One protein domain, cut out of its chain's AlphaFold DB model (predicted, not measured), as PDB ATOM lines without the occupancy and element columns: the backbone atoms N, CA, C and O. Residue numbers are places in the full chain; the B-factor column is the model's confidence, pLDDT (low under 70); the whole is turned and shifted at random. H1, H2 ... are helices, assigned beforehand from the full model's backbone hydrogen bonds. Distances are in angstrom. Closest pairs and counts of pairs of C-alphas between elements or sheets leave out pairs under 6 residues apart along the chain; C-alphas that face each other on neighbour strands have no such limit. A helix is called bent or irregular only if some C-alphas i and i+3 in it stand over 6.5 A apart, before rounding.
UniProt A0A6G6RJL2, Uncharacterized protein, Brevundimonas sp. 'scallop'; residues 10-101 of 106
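This is residues 10 to 101 of the 106 residues of an uncharacterized protein of Brevundimonas sp. 'scallop' (UniProt A0A6G6RJL2). Two long helices, H1 and H3, reach out of a small body to opposite ends of a rod, with the short kinked H2 packed between the last part of H1 and the first part of H3. Residues 10 to 31 and 88 to 101 stick out. The printed part has 92 residues with three named helices, is all helix and extended, with a radius of gyration of the C-alphas of 20.8 A, and spans 82 by 22 by 19 A.

H1, residues 10 to 42, begins at C-alpha 10 (79.862, 68.575, 128.138) and is 47.4 A long; it is irregular, with C-alphas 36 and 39 7.1 A apart. H2, residues 54 to 69, is irregular, with C-alphas 63 and 66 7.9 A apart. H3, residues 73 to 100, is 41.5 A long and ends at C-alpha 100 (84.617, 87.691, 48.699).

H1, with residues 36 to 40 alone, touches H2, a hairpin at a shallow tilt of 30 degrees, opposite ways; the closest C-alphas, Lys 36 and Gly 67, are 5.6 A apart. H3, with residues 75 to 86 alone, touches H2, a hairpin at a shallow tilt of 26 degrees, opposite ways; the closest C-alphas, Ala 69 and Ala 76, are 5.5 A apart. H1 and H3 are apart. O i to N i+4 pairs are within hydrogen-bond range throughout H3, in 27 of 29 in H1 and 8 of 12 in H2.

The C-alphas farthest apart, Glu 10 and Ser 101, are 82.4 A apart. The printed part has no cut; the link H1 to H2 is long. Residues 49 to 50 have pLDDT under 70.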
ATOM      1  N   GLU A  10      81.076  68.165 128.860       86.88
ATOM      2  CA  GLU A  10      79.862  68.575 128.138       86.88
ATOM      3  C   GLU A  10      80.165  69.629 127.064       86.88
ATOM      4  O   GLU A  10      79.583  69.600 125.975       86.88
ATOM      5  N   ILE A  11      81.108  70.537 127.333       86.12
ATOM      6  CA  ILE A  11      81.571  71.533 126.358       86.12
ATOM      7  C   ILE A  11      82.305  70.850 125.198       86.12
ATOM      8  O   ILE A  11      82.077  71.201 124.037       86.12
ATOM      9  N   GLU A  12      83.167  69.872 125.472       87.12
ATOM     10  CA  GLU A  12      83.872  69.117 124.430       87.12
ATOM     11  C   GLU A  12      82.919  68.268 123.585       87.12
ATOM     12  O   GLU A  12      83.000  68.298 122.353       87.12
ATOM     13  N   ALA A  13      81.951  67.592 124.211       87.06
ATOM     14  CA  ALA A  13      80.910  66.855 123.500       87.06
ATOM     15  C   ALA A  13      80.072  67.781 122.599       87.06
ATOM     16  O   ALA A  13      79.822  67.457 121.435       87.06
ATOM     17  N   ALA A  14      79.697  68.967 123.088       86.00
ATOM     18  CA  ALA A  14      78.982  69.964 122.295       86.00
ATOM     19  C   ALA A  14      79.817  70.467 121.103       86.00
ATOM     20  O   ALA A  14      79.299  70.563 119.990       86.00
ATOM     21  N   ARG A  15      81.119  70.722 121.291       90.62
ATOM     22  CA  ARG A  15      82.032  71.105 120.196       90.62
ATOM     23  C   ARG A  15      82.136  70.020 119.130       90.62
ATOM     24  O   ARG A  15      82.096  70.336 117.945       90.62
ATOM     25  N   ALA A  16      82.225  68.754 119.534       90.38
ATOM     26  CA  ALA A  16      82.263  67.632 118.600       90.38
ATOM     27  C   ALA A  16      80.962  67.518 117.783       90.38
ATOM     28  O   ALA A  16      81.008  67.245 116.581       90.38
ATOM     29  N   LEU A  17      79.804  67.771 118.404       90.12
ATOM     30  CA  LEU A  17      78.511  67.793 117.714       90.12
ATOM     31  C   LEU A  17      78.406  68.947 116.712       90.12
ATOM     32  O   LEU A  17      77.956  68.722 115.588       90.12
ATOM     33  N   VAL A  18      78.860  70.147 117.085       92.69
ATOM     34  CA  VAL A  18      78.910  71.308 116.179       92.69
ATOM     35  C   VAL A  18      79.828  71.018 114.995       92.69
ATOM     36  O   VAL A  18      79.395  71.134 113.855       92.69
ATOM     37  N   LEU A  19      81.041  70.518 115.245       93.06
ATOM     38  CA  LEU A  19      81.984  70.167 114.182       93.06
ATOM     39  C   LEU A  19      81.406  69.112 113.225       93.06
ATOM     40  O   LEU A  19      81.573  69.201 112.010       93.06
ATOM     41  N   LYS A  20      80.695  68.112 113.756       92.94
ATOM     42  CA  LYS A  20      80.022  67.097 112.937       92.94
ATOM     43  C   LYS A  20      78.916  67.707 112.071       92.94
ATOM     44  O   LYS A  20      78.799  67.335 110.903       92.94
ATOM     45  N   ALA A  21      78.117  68.617 112.625       91.81
ATOM     46  CA  ALA A  21      77.069  69.317 111.887       91.81
ATOM     47  C   ALA A  21      77.655  70.231 110.799       91.81
ATOM     48  O   ALA A  21      77.187  70.196 109.662       91.81
ATOM     49  N   ASP A  22      78.724  70.964 111.109       93.50
ATOM     50  CA  ASP A  22      79.434  71.823 110.159       93.50
ATOM     51  C   ASP A  22      80.033  71.012 109.007       93.50
ATOM     52  O   ASP A  22      79.900  71.393 107.841       93.50
ATOM     53  N   ASN A  23      80.628  69.855 109.309       92.19
ATOM     54  CA  ASN A  23      81.141  68.939 108.293       92.19
ATOM     55  C   ASN A  23      80.015  68.411 107.395       92.19
ATOM     56  O   ASN A  23      80.151  68.435 106.175       92.19
ATOM     57  N   ALA A  24      78.879  68.001 107.969       92.25
ATOM     58  CA  ALA A  24      77.729  67.549 107.188       92.25
ATOM     59  C   ALA A  24      77.164  68.663 106.287       92.25
ATOM     60  O   ALA A  24      76.873  68.427 105.115       92.25
ATOM     61  N   ALA A  25      77.065  69.893 106.799       91.00
ATOM     62  CA  ALA A  25      76.635  71.054 106.024       91.00
ATOM     63  C   ALA A  25      77.647  71.436 104.928       91.00
ATOM     64  O   ALA A  25      77.269  71.909 103.856       91.00
ATOM     65  N   SER A  26      78.944  71.246 105.179       89.50
ATOM     66  CA  SER A  26      80.002  71.436 104.185       89.50
ATOM     67  C   SER A  26      79.880  70.433 103.037       89.50
ATOM     68  O   SER A  26      79.860  70.836 101.875       89.50
ATOM     69  N   GLU A  27      79.706  69.146 103.343       91.06
ATOM     70  CA  GLU A  27      79.510  68.109 102.322       91.06
ATOM     71  C   GLU A  27      78.232  68.340 101.507       91.06
ATOM     72  O   GLU A  27      78.265  68.264 100.279       91.06
ATOM     73  N   ALA A  28      77.129  68.733 102.151       91.56
ATOM     74  CA  ALA A  28      75.896  69.079 101.445       91.56
ATOM     75  C   ALA A  28      76.093  70.241 100.452       91.56
ATOM     76  O   ALA A  28      75.620  70.171  99.317       91.56
ATOM     77  N   ARG A  29      76.847  71.283 100.840       89.44
ATOM     78  CA  ARG A  29      77.189  72.400  99.942       89.44
ATOM     79  C   ARG A  29      78.034  71.951  98.751       89.44
ATOM     80  O   ARG A  29      77.787  72.405  97.641       89.44
ATOM     81  N   LYS A  30      79.002  71.051  98.952       92.38
ATOM     82  CA  LYS A  30      79.819  70.510  97.849       92.38
ATOM     83  C   LYS A  30      78.966  69.758  96.831       92.38
ATOM     84  O   LYS A  30      79.154  69.944  95.632       92.38
ATOM     85  N   VAL A  31      78.026  68.940  97.302       94.06
ATOM     86  CA  VAL A  31      77.105  68.194  96.431       94.06
ATOM     87  C   VAL A  31      76.231  69.147  95.610       94.06
ATOM     88  O   VAL A  31      76.103  68.949  94.404       94.06
ATOM     89  N   ASP A  32      75.690  70.202  96.225       91.12
ATOM     90  CA  ASP A  32      74.885  71.214  95.520       91.12
ATOM     91  C   ASP A  32      75.696  71.961  94.445       91.12
ATOM     92  O   ASP A  32      75.253  72.108  93.305       91.12
ATOM     93  N   VAL A  33      76.926  72.369  94.774       91.81
ATOM     94  CA  VAL A  33      77.831  73.020  93.816       91.81
ATOM     95  C   VAL A  33      78.153  72.094  92.642       91.81
ATOM     96  O   VAL A  33      78.072  72.516  91.489       91.81
ATOM     97  N   LEU A  34      78.471  70.822  92.904       91.50
ATOM     98  CA  LEU A  34      78.738  69.849  91.842       91.50
ATOM     99  C   LEU A  34      77.517  69.635  90.944       91.50
ATOM    100  O   LEU A  34      77.669  69.588  89.727       91.50
ATOM    101  N   ALA A  35      76.311  69.577  91.514       91.62
ATOM    102  CA  ALA A  35      75.082  69.452  90.737       91.62
ATOM    103  C   ALA A  35      74.883  70.639  89.777       91.62
ATOM    104  O   ALA A  35      74.525  70.435  88.617       91.62
ATOM    105  N   LYS A  36      75.179  71.865  90.227       90.00
ATOM    106  CA  LYS A  36      75.119  73.084  89.400       90.00
ATOM    107  C   LYS A  36      76.182  73.114  88.297       90.00
ATOM    108  O   LYS A  36      75.919  73.627  87.213       90.00
ATOM    109  N   LEU A  37      77.367  72.551  88.546       89.56
ATOM    110  CA  LEU A  37      78.469  72.488  87.574       89.56
ATOM    111  C   LEU A  37      78.350  71.315  86.586       89.56
ATOM    112  O   LEU A  37      78.926  71.369  85.497       89.56
ATOM    113  N   GLN A  38      77.592  70.269  86.924       90.50
ATOM    114  CA  GLN A  38      77.485  69.037  86.137       90.50
ATOM    115  C   GLN A  38      77.144  69.243  84.645       90.50
ATOM    116  O   GLN A  38      77.748  68.556  83.819       90.50
ATOM    117  N   PRO A  39      76.246  70.167  84.242       87.81
ATOM    118  CA  PRO A  39      75.933  70.398  82.826       87.81
ATOM    119  C   PRO A  39      77.136  70.886  81.999       87.81
ATOM    120  O   PRO A  39      77.277  70.534  80.826       87.81
ATOM    121  N   LEU A  40      78.033  71.663  82.613       86.12
ATOM    122  CA  LEU A  40      79.278  72.112  81.986       86.12
ATOM    123  C   LEU A  40      80.310  70.984  81.943       86.12
ATOM    124  O   LEU A  40      80.921  70.737  80.908       86.12
ATOM    125  N   ILE A  41      80.455  70.233  83.036       88.19
ATOM    126  CA  ILE A  41      81.365  69.079  83.079       88.19
ATOM    127  C   ILE A  41      80.979  68.048  82.008       88.19
ATOM    128  O   ILE A  41      81.839  67.534  81.295       88.19
ATOM    129  N   ALA A  42      79.680  67.795  81.826       87.00
ATOM    130  CA  ALA A  42      79.163  66.878  80.811       87.00
ATOM    131  C   ALA A  42      79.457  67.322  79.366       87.00
ATOM    132  O   ALA A  42      79.516  66.482  78.471       87.00
ATOM    133  N   THR A  43      79.664  68.621  79.135       83.19
ATOM    134  CA  THR A  43      80.081  69.165  77.833       83.19
ATOM    135  C   THR A  43      81.603  69.280  77.690       83.19
ATOM    136  O   THR A  43      82.090  69.767  76.674       83.19
ATOM    137  N   GLY A  44      82.363  68.772  78.669       79.50
ATOM    138  CA  GLY A  44      83.824  68.688  78.638       79.50
ATOM    139  C   GLY A  44      84.548  69.864  79.297       79.50
ATOM    140  O   GLY A  44      85.775  69.928  79.247       79.50
ATOM    141  N   PHE A  45      83.826  70.786  79.940       82.56
ATOM    142  CA  PHE A  45      84.430  71.925  80.634       82.56
ATOM    143  C   PHE A  45      85.007  71.516  81.988       82.56
ATOM    144  O   PHE A  45      84.399  70.752  82.731       82.56
ATOM    145  N   GLY A  46      86.185  72.051  82.323       77.44
ATOM    146  CA  GLY A  46      86.915  71.678  83.539       77.44
ATOM    147  C   GLY A  46      87.726  70.384  83.409       77.44
ATOM    148  O   GLY A  46      88.371  69.979  84.372       77.44
ATOM    149  N   ALA A  47      87.732  69.752  82.231       75.81
ATOM    150  CA  ALA A  47      88.706  68.719  81.904       75.81
ATOM    151  C   ALA A  47      90.115  69.330  81.783       75.81
ATOM    152  O   ALA A  47      90.261  70.503  81.446       75.81
ATOM    153  N   GLU A  48      91.163  68.522  81.966       75.38
ATOM    154  CA  GLU A  48      92.570  68.936  81.786       75.38
ATOM    155  C   GLU A  48      92.921  69.346  80.337       75.38
ATOM    156  O   GLU A  48      94.061  69.690  80.030       75.38
ATOM    157  N   ASN A  49      91.950  69.300  79.423       67.94
ATOM    158  CA  ASN A  49      92.146  69.580  78.014       67.94
ATOM    159  C   ASN A  49      92.046  71.096  77.748       67.94
ATOM    160  O   ASN A  49      91.030  71.704  78.090       67.94
ATOM    161  N   PRO A  50      93.049  71.732  77.110       66.12
ATOM    162  CA  PRO A  50      93.053  73.183  76.896       66.12
ATOM    163  C   PRO A  50      92.074  73.664  75.816       66.12
ATOM    164  O   PRO A  50      91.879  74.869  75.660       66.12
ATOM    165  N   VAL A  51      91.488  72.752  75.032       76.19
ATOM    166  CA  VAL A  51      90.584  73.107  73.934       76.19
ATOM    167  C   VAL A  51      89.145  73.126  74.427       76.19
ATOM    168  O   VAL A  51      88.594  72.105  74.831       76.19
ATOM    169  N   ILE A  52      88.533  74.301  74.334       75.00
ATOM    170  CA  ILE A  52      87.132  74.532  74.664       75.00
ATOM    171  C   ILE A  52      86.295  74.528  73.382       75.00
ATOM    172  O   ILE A  52      86.552  75.311  72.464       75.00
ATOM    173  N   ASP A  53      85.245  73.705  73.349       82.81
ATOM    174  CA  ASP A  53      84.205  73.801  72.324       82.81
ATOM    175  C   ASP A  53      83.259  74.970  72.642       82.81
ATOM    176  O   ASP A  53      82.316  74.870  73.430       82.81
ATOM    177  N   LEU A  54      83.514  76.112  72.007       79.88
ATOM    178  CA  LEU A  54      82.717  77.324  72.190       79.88
ATOM    179  C   LEU A  54      81.273  77.183  71.686       79.88
ATOM    180  O   LEU A  54      80.394  77.879  72.197       79.88
ATOM    181  N   ALA A  55      80.999  76.294  70.725       81.06
ATOM    182  CA  ALA A  55      79.639  76.050  70.251       81.06
ATOM    183  C   ALA A  55      78.839  75.274  71.303       81.06
ATOM    184  O   ALA A  55      77.719  75.669  71.636       81.06
ATOM    185  N   ALA A  56      79.448  74.239  71.892       84.12
ATOM    186  CA  ALA A  56      78.864  73.521  73.020       84.12
ATOM    187  C   ALA A  56      78.610  74.466  74.205       84.12
ATOM    188  O   ALA A  56      77.494  74.495  74.723       84.12
ATOM    189  N   LEU A  57      79.591  75.311  74.562       82.06
ATOM    190  CA  LEU A  57      79.455  76.307  75.636       82.06
ATOM    191  C   LEU A  57      78.258  77.232  75.417       82.06
ATOM    192  O   LEU A  57      77.449  77.453  76.317       82.06
ATOM    193  N   SER A  58      78.141  77.760  74.198       81.06
ATOM    194  CA  SER A  58      77.079  78.690  73.818       81.06
ATOM    195  C   SER A  58      75.691  78.054  73.921       81.06
ATOM    196  O   SER A  58      74.729  78.747  74.243       81.06
ATOM    197  N   ALA A  59      75.583  76.744  73.682       83.75
ATOM    198  CA  ALA A  59      74.323  76.014  73.764       83.75
ATOM    199  C   ALA A  59      73.879  75.737  75.211       83.75
ATOM    200  O   ALA A  59      72.686  75.804  75.503       83.75
ATOM    201  N   VAL A  60      74.810  75.432  76.125       85.94
ATOM    202  CA  VAL A  60      74.459  75.078  77.515       85.94
ATOM    203  C   VAL A  60      74.401  76.267  78.469       85.94
ATOM    204  O   VAL A  60      73.647  76.226  79.441       85.94
ATOM    205  N   MET A  61      75.156  77.336  78.224       83.19
ATOM    206  CA  MET A  61      75.276  78.445  79.178       83.19
ATOM    207  C   MET A  61      73.985  79.217  79.473       83.19
ATOM    208  O   MET A  61      73.739  79.470  80.654       83.19
ATOM    209  N   PRO A  62      73.135  79.574  78.491       84.56
ATOM    210  CA  PRO A  62      71.925  80.352  78.763       84.56
ATOM    211  C   PRO A  62      70.992  79.673  79.772       84.56
ATOM    212  O   PRO A  62      70.459  80.324  80.667       84.56
ATOM    213  N   SER A  63      70.855  78.350  79.670       86.81
ATOM    214  CA  SER A  63      69.979  77.547  80.529       86.81
ATOM    215  C   SER A  63      70.548  77.305  81.930       86.81
ATOM    216  O   SER A  63      69.796  76.966  82.837       86.81
ATOM    217  N   ASN A  64      71.863  77.472  82.117       87.75
ATOM    218  CA  ASN A  64      72.561  77.179  83.375       87.75
ATOM    219  C   ASN A  64      73.116  78.434  84.070       87.75
ATOM    220  O   ASN A  64      73.686  78.338  85.155       87.75
ATOM    221  N   TYR A  65      72.927  79.617  83.480       85.06
ATOM    222  CA  TYR A  65      73.496  80.879  83.955       85.06
ATOM    223  C   TYR A  65      73.194  81.169  85.430       85.06
ATOM    224  O   TYR A  65      74.111  81.465  86.191       85.06
ATOM    225  N   ALA A  66      71.929  81.056  85.847       85.94
ATOM    226  CA  ALA A  66      71.525  81.362  87.219       85.94
ATOM    227  C   ALA A  66      72.226  80.448  88.238       85.94
ATOM    228  O   ALA A  66      72.782  80.927  89.220       85.94
ATOM    229  N   GLY A  67      72.285  79.143  87.950       86.88
ATOM    230  CA  GLY A  67      72.965  78.178  88.816       86.88
ATOM    231  C   GLY A  67      74.472  78.417  88.914       86.88
ATOM    232  O   GLY A  67      75.062  78.150  89.955       86.88
ATOM    233  N   LEU A  68      75.098  78.958  87.866       85.94
ATOM    234  CA  LEU A  68      76.517  79.319  87.886       85.94
ATOM    235  C   LEU A  68      76.773  80.626  88.623       85.94
ATOM    236  O   LEU A  68      77.749  80.707  89.358       85.94
ATOM    237  N   ALA A  69      75.898  81.619  88.468       87.25
ATOM    238  CA  ALA A  69      75.997  82.879  89.195       87.25
ATOM    239  C   ALA A  69      75.882  82.676  90.717       87.25
ATOM    240  O   ALA A  69      76.545  83.383  91.472       87.25
ATOM    241  N   ASP A  70      75.112  81.676  91.157       87.75
ATOM    242  CA  ASP A  70      75.027  81.274  92.566       87.75
ATOM    243  C   ASP A  70      76.335  80.668  93.108       87.75
ATOM    244  O   ASP A  70      76.585  80.718  94.313       87.75
ATOM    245  N   VAL A  71      77.151  80.056  92.241       87.56
ATOM    246  CA  VAL A  71      78.442  79.445  92.607       87.56
ATOM    247  C   VAL A  71      79.570  80.470  92.507       87.56
ATOM    248  O   VAL A  71      80.345  80.630  93.448       87.56
ATOM    249  N   ASP A  72      79.661  81.157  91.369       86.38
ATOM    250  CA  ASP A  72      80.626  82.218  91.091       86.38
ATOM    251  C   ASP A  72      80.026  83.247  90.098       86.38
ATOM    252  O   ASP A  72      79.946  82.995  88.886       86.38
ATOM    253  N   PRO A  73      79.648  84.447  90.579       81.94
ATOM    254  CA  PRO A  73      79.116  85.522  89.737       81.94
ATOM    255  C   PRO A  73      80.083  86.000  88.640       81.94
ATOM    256  O   PRO A  73      79.655  86.451  87.568       81.94
ATOM    257  N   ASN A  74      81.394  85.915  88.886       86.19
ATOM    258  CA  ASN A  74      82.410  86.351  87.933       86.19
ATOM    259  C   ASN A  74      82.558  85.339  86.798       86.19
ATOM    260  O   ASN A  74      82.667  85.741  85.639       86.19
ATOM    261  N   LEU A  75      82.501  84.043  87.113       80.44
ATOM    262  CA  LEU A  75      82.563  82.969  86.122       80.44
ATOM    263  C   LEU A  75      81.436  83.102  85.092       80.44
ATOM    264  O   LEU A  75      81.688  83.092  83.887       80.44
ATOM    265  N   ALA A  76      80.200  83.299  85.555       78.69
ATOM    266  CA  ALA A  76      79.045  83.455  84.674       78.69
ATOM    267  C   ALA A  76      79.219  84.639  83.696       78.69
ATOM    268  O   ALA A  76      78.927  84.526  82.502       78.69
ATOM    269  N   SER A  77      79.766  85.755  84.187       83.12
ATOM    270  CA  SER A  77      80.029  86.965  83.395       83.12
ATOM    271  C   SER A  77      81.162  86.775  82.376       83.12
ATOM    272  O   SER A  77      81.056  87.219  81.227       83.12
ATOM    273  N   GLN A  78      82.241  86.089  82.768       83.62
ATOM    274  CA  GLN A  78      83.361  85.767  81.878       83.62
ATOM    275  C   GLN A  78      82.909  84.874  80.724       83.62
ATOM    276  O   GLN A  78      83.203  85.159  79.563       83.62
ATOM    277  N   VAL A  79      82.141  83.828  81.027       78.06
ATOM    278  CA  VAL A  79      81.679  82.887  80.009       78.06
ATOM    279  C   VAL A  79      80.743  83.558  79.002       78.06
ATOM    280  O   VAL A  79      80.920  83.387  77.794       78.06
ATOM    281  N   LEU A  80      79.790  84.372  79.467       79.44
ATOM    282  CA  LEU A  80      78.887  85.109  78.578       79.44
ATOM    283  C   LEU A  80      79.656  86.038  77.625       79.44
ATOM    284  O   LEU A  80      79.314  86.148  76.442       79.44
ATOM    285  N   SER A  81      80.716  86.675  78.127       85.06
ATOM    286  CA  SER A  81      81.579  87.556  77.335       85.06
ATOM    287  C   SER A  81      82.289  86.792  76.214       85.06
ATOM    288  O   SER A  81      82.289  87.238  75.066       85.06
ATOM    289  N   VAL A  82      82.845  85.615  76.520       82.94
ATOM    290  CA  VAL A  82      83.538  84.763  75.540       82.94
ATOM    291  C   VAL A  82      82.577  84.250  74.464       82.94
ATOM    292  O   VAL A  82      82.887  84.340  73.274       82.94
ATOM    293  N   VAL A  83      81.395  83.766  74.858       81.88
ATOM    294  CA  VAL A  83      80.351  83.299  73.929       81.88
ATOM    295  C   VAL A  83      79.927  84.418  72.973       81.88
ATOM    296  O   VAL A  83      79.925  84.236  71.756       81.88
ATOM    297  N   SER A  84      79.639  85.606  73.509       83.94
ATOM    298  CA  SER A  84      79.213  86.761  72.709       83.94
ATOM    299  C   SER A  84      80.287  87.199  71.709       83.94
ATOM    300  O   SER A  84      79.986  87.502  70.552       83.94
ATOM    301  N   LEU A  85      81.556  87.199  72.135       85.75
ATOM    302  CA  LEU A  85      82.685  87.512  71.264       85.75
ATOM    303  C   LEU A  85      82.823  86.483  70.134       85.75
ATOM    304  O   LEU A  85      83.009  86.874  68.982       85.75
ATOM    305  N   ASN A  86      82.707  85.189  70.446       84.50
ATOM    306  CA  ASN A  86      82.800  84.124  69.449       84.50
ATOM    307  C   ASN A  86      81.727  84.268  68.361       84.50
ATOM    308  O   ASN A  86      82.062  84.236  67.177       84.50
ATOM    309  N   LEU A  87      80.471  84.499  68.755       82.81
ATOM    310  CA  LEU A  87      79.364  84.710  67.818       82.81
ATOM    311  C   LEU A  87      79.625  85.913  66.899       82.81
ATOM    312  O   LEU A  87      79.538  85.788  65.680       82.81
ATOM    313  N   SER A  88      80.046  87.045  67.472       87.88
ATOM    314  CA  SER A  88      80.361  88.267  66.719       87.88
ATOM    315  C   SER A  88      81.492  88.070  65.701       87.88
ATOM    316  O   SER A  88      81.386  88.495  64.547       87.88
ATOM    317  N   VAL A  89      82.578  87.394  66.096       85.75
ATOM    318  CA  VAL A  89      83.696  87.077  65.193       85.75
ATOM    319  C   VAL A  89      83.243  86.132  64.081       85.75
ATOM    320  O   VAL A  89      83.572  86.366  62.917       85.75
ATOM    321  N   ASN A  90      82.461  85.102  64.414       85.88
ATOM    322  CA  ASN A  90      81.953  84.135  63.445       85.88
ATOM    323  C   ASN A  90      81.071  84.817  62.386       85.88
ATOM    324  O   ASN A  90      81.281  84.621  61.189       85.88
ATOM    325  N   ASP A  91      80.157  85.698  62.798       88.31
ATOM    326  CA  ASP A  91      79.303  86.449  61.872       88.31
ATOM    327  C   ASP A  91      80.111  87.393  60.969       88.31
ATOM    328  O   ASP A  91      79.874  87.455  59.760       88.31
ATOM    329  N   ARG A  92      81.125  88.082  61.512       90.12
ATOM    330  CA  ARG A  92      82.037  88.911  60.704       90.12
ATOM    331  C   ARG A  92      82.776  88.087  59.656       90.12
ATOM    332  O   ARG A  92      82.859  88.518  58.508       90.12
ATOM    333  N   ILE A  93      83.288  86.914  60.023       91.94
ATOM    334  CA  ILE A  93      83.967  86.017  59.081       91.94
ATOM    335  C   ILE A  93      82.990  85.535  58.008       91.94
ATOM    336  O   ILE A  93      83.327  85.614  56.832       91.94
ATOM    337  N   ARG A  94      81.772  85.105  58.368       90.12
ATOM    338  CA  ARG A  94      80.759  84.694  57.377       90.12
ATOM    339  C   ARG A  94      80.443  85.812  56.389       90.12
ATOM    340  O   ARG A  94      80.380  85.552  55.191       90.12
ATOM    341  N   ASN A  95      80.312  87.046  56.869       92.62
ATOM    342  CA  ASN A  95      80.090  88.206  56.006       92.62
ATOM    343  C   ASN A  95      81.278  88.455  55.072       92.62
ATOM    344  O   ASN A  95      81.083  88.675  53.879       92.62
ATOM    345  N   LEU A  96      82.510  88.382  55.583       92.19
ATOM    346  CA  LEU A  96      83.712  88.514  54.759       92.19
ATOM    347  C   LEU A  96      83.792  87.408  53.702       92.19
ATOM    348  O   LEU A  96      84.091  87.700  52.549       92.19
ATOM    349  N   VAL A  97      83.477  86.163  54.061       91.44
ATOM    350  CA  VAL A  97      83.421  85.046  53.111       91.44
ATOM    351  C   VAL A  97      82.366  85.312  52.042       91.44
ATOM    352  O   VAL A  97      82.679  85.209  50.861       91.44
ATOM    353  N   ALA A  98      81.150  85.708  52.418       89.75
ATOM    354  CA  ALA A  98      80.073  85.984  51.467       89.75
ATOM    355  C   ALA A  98      80.429  87.112  50.482       89.75
ATOM    356  O   ALA A  98      80.191  86.976  49.287       89.75
ATOM    357  N   LEU A  99      81.051  88.195  50.965       91.94
ATOM    358  CA  LEU A  99      81.449  89.342  50.137       91.94
ATOM    359  C   LEU A  99      82.605  89.044  49.175       91.94
ATOM    360  O   LEU A  99      82.752  89.734  48.171       91.94
ATOM    361  N   ASN A 100      83.439  88.053  49.491       90.06
ATOM    362  CA  ASN A 100      84.617  87.691  48.699       90.06
ATOM    363  C   ASN A 100      84.458  86.343  47.980       90.06
ATOM    364  O   ASN A 100      85.389  85.882  47.320       90.06
ATOM    365  N   SER A 101      83.297  85.699  48.107       79.31
ATOM    366  CA  SER A 101      82.998  84.483  47.361       79.31
ATOM    367  C   SER A 101      82.782  84.844  45.891       79.31
ATOM    368  O   SER A 101      82.128  85.851  45.605       79.31
TER     369      SER A 101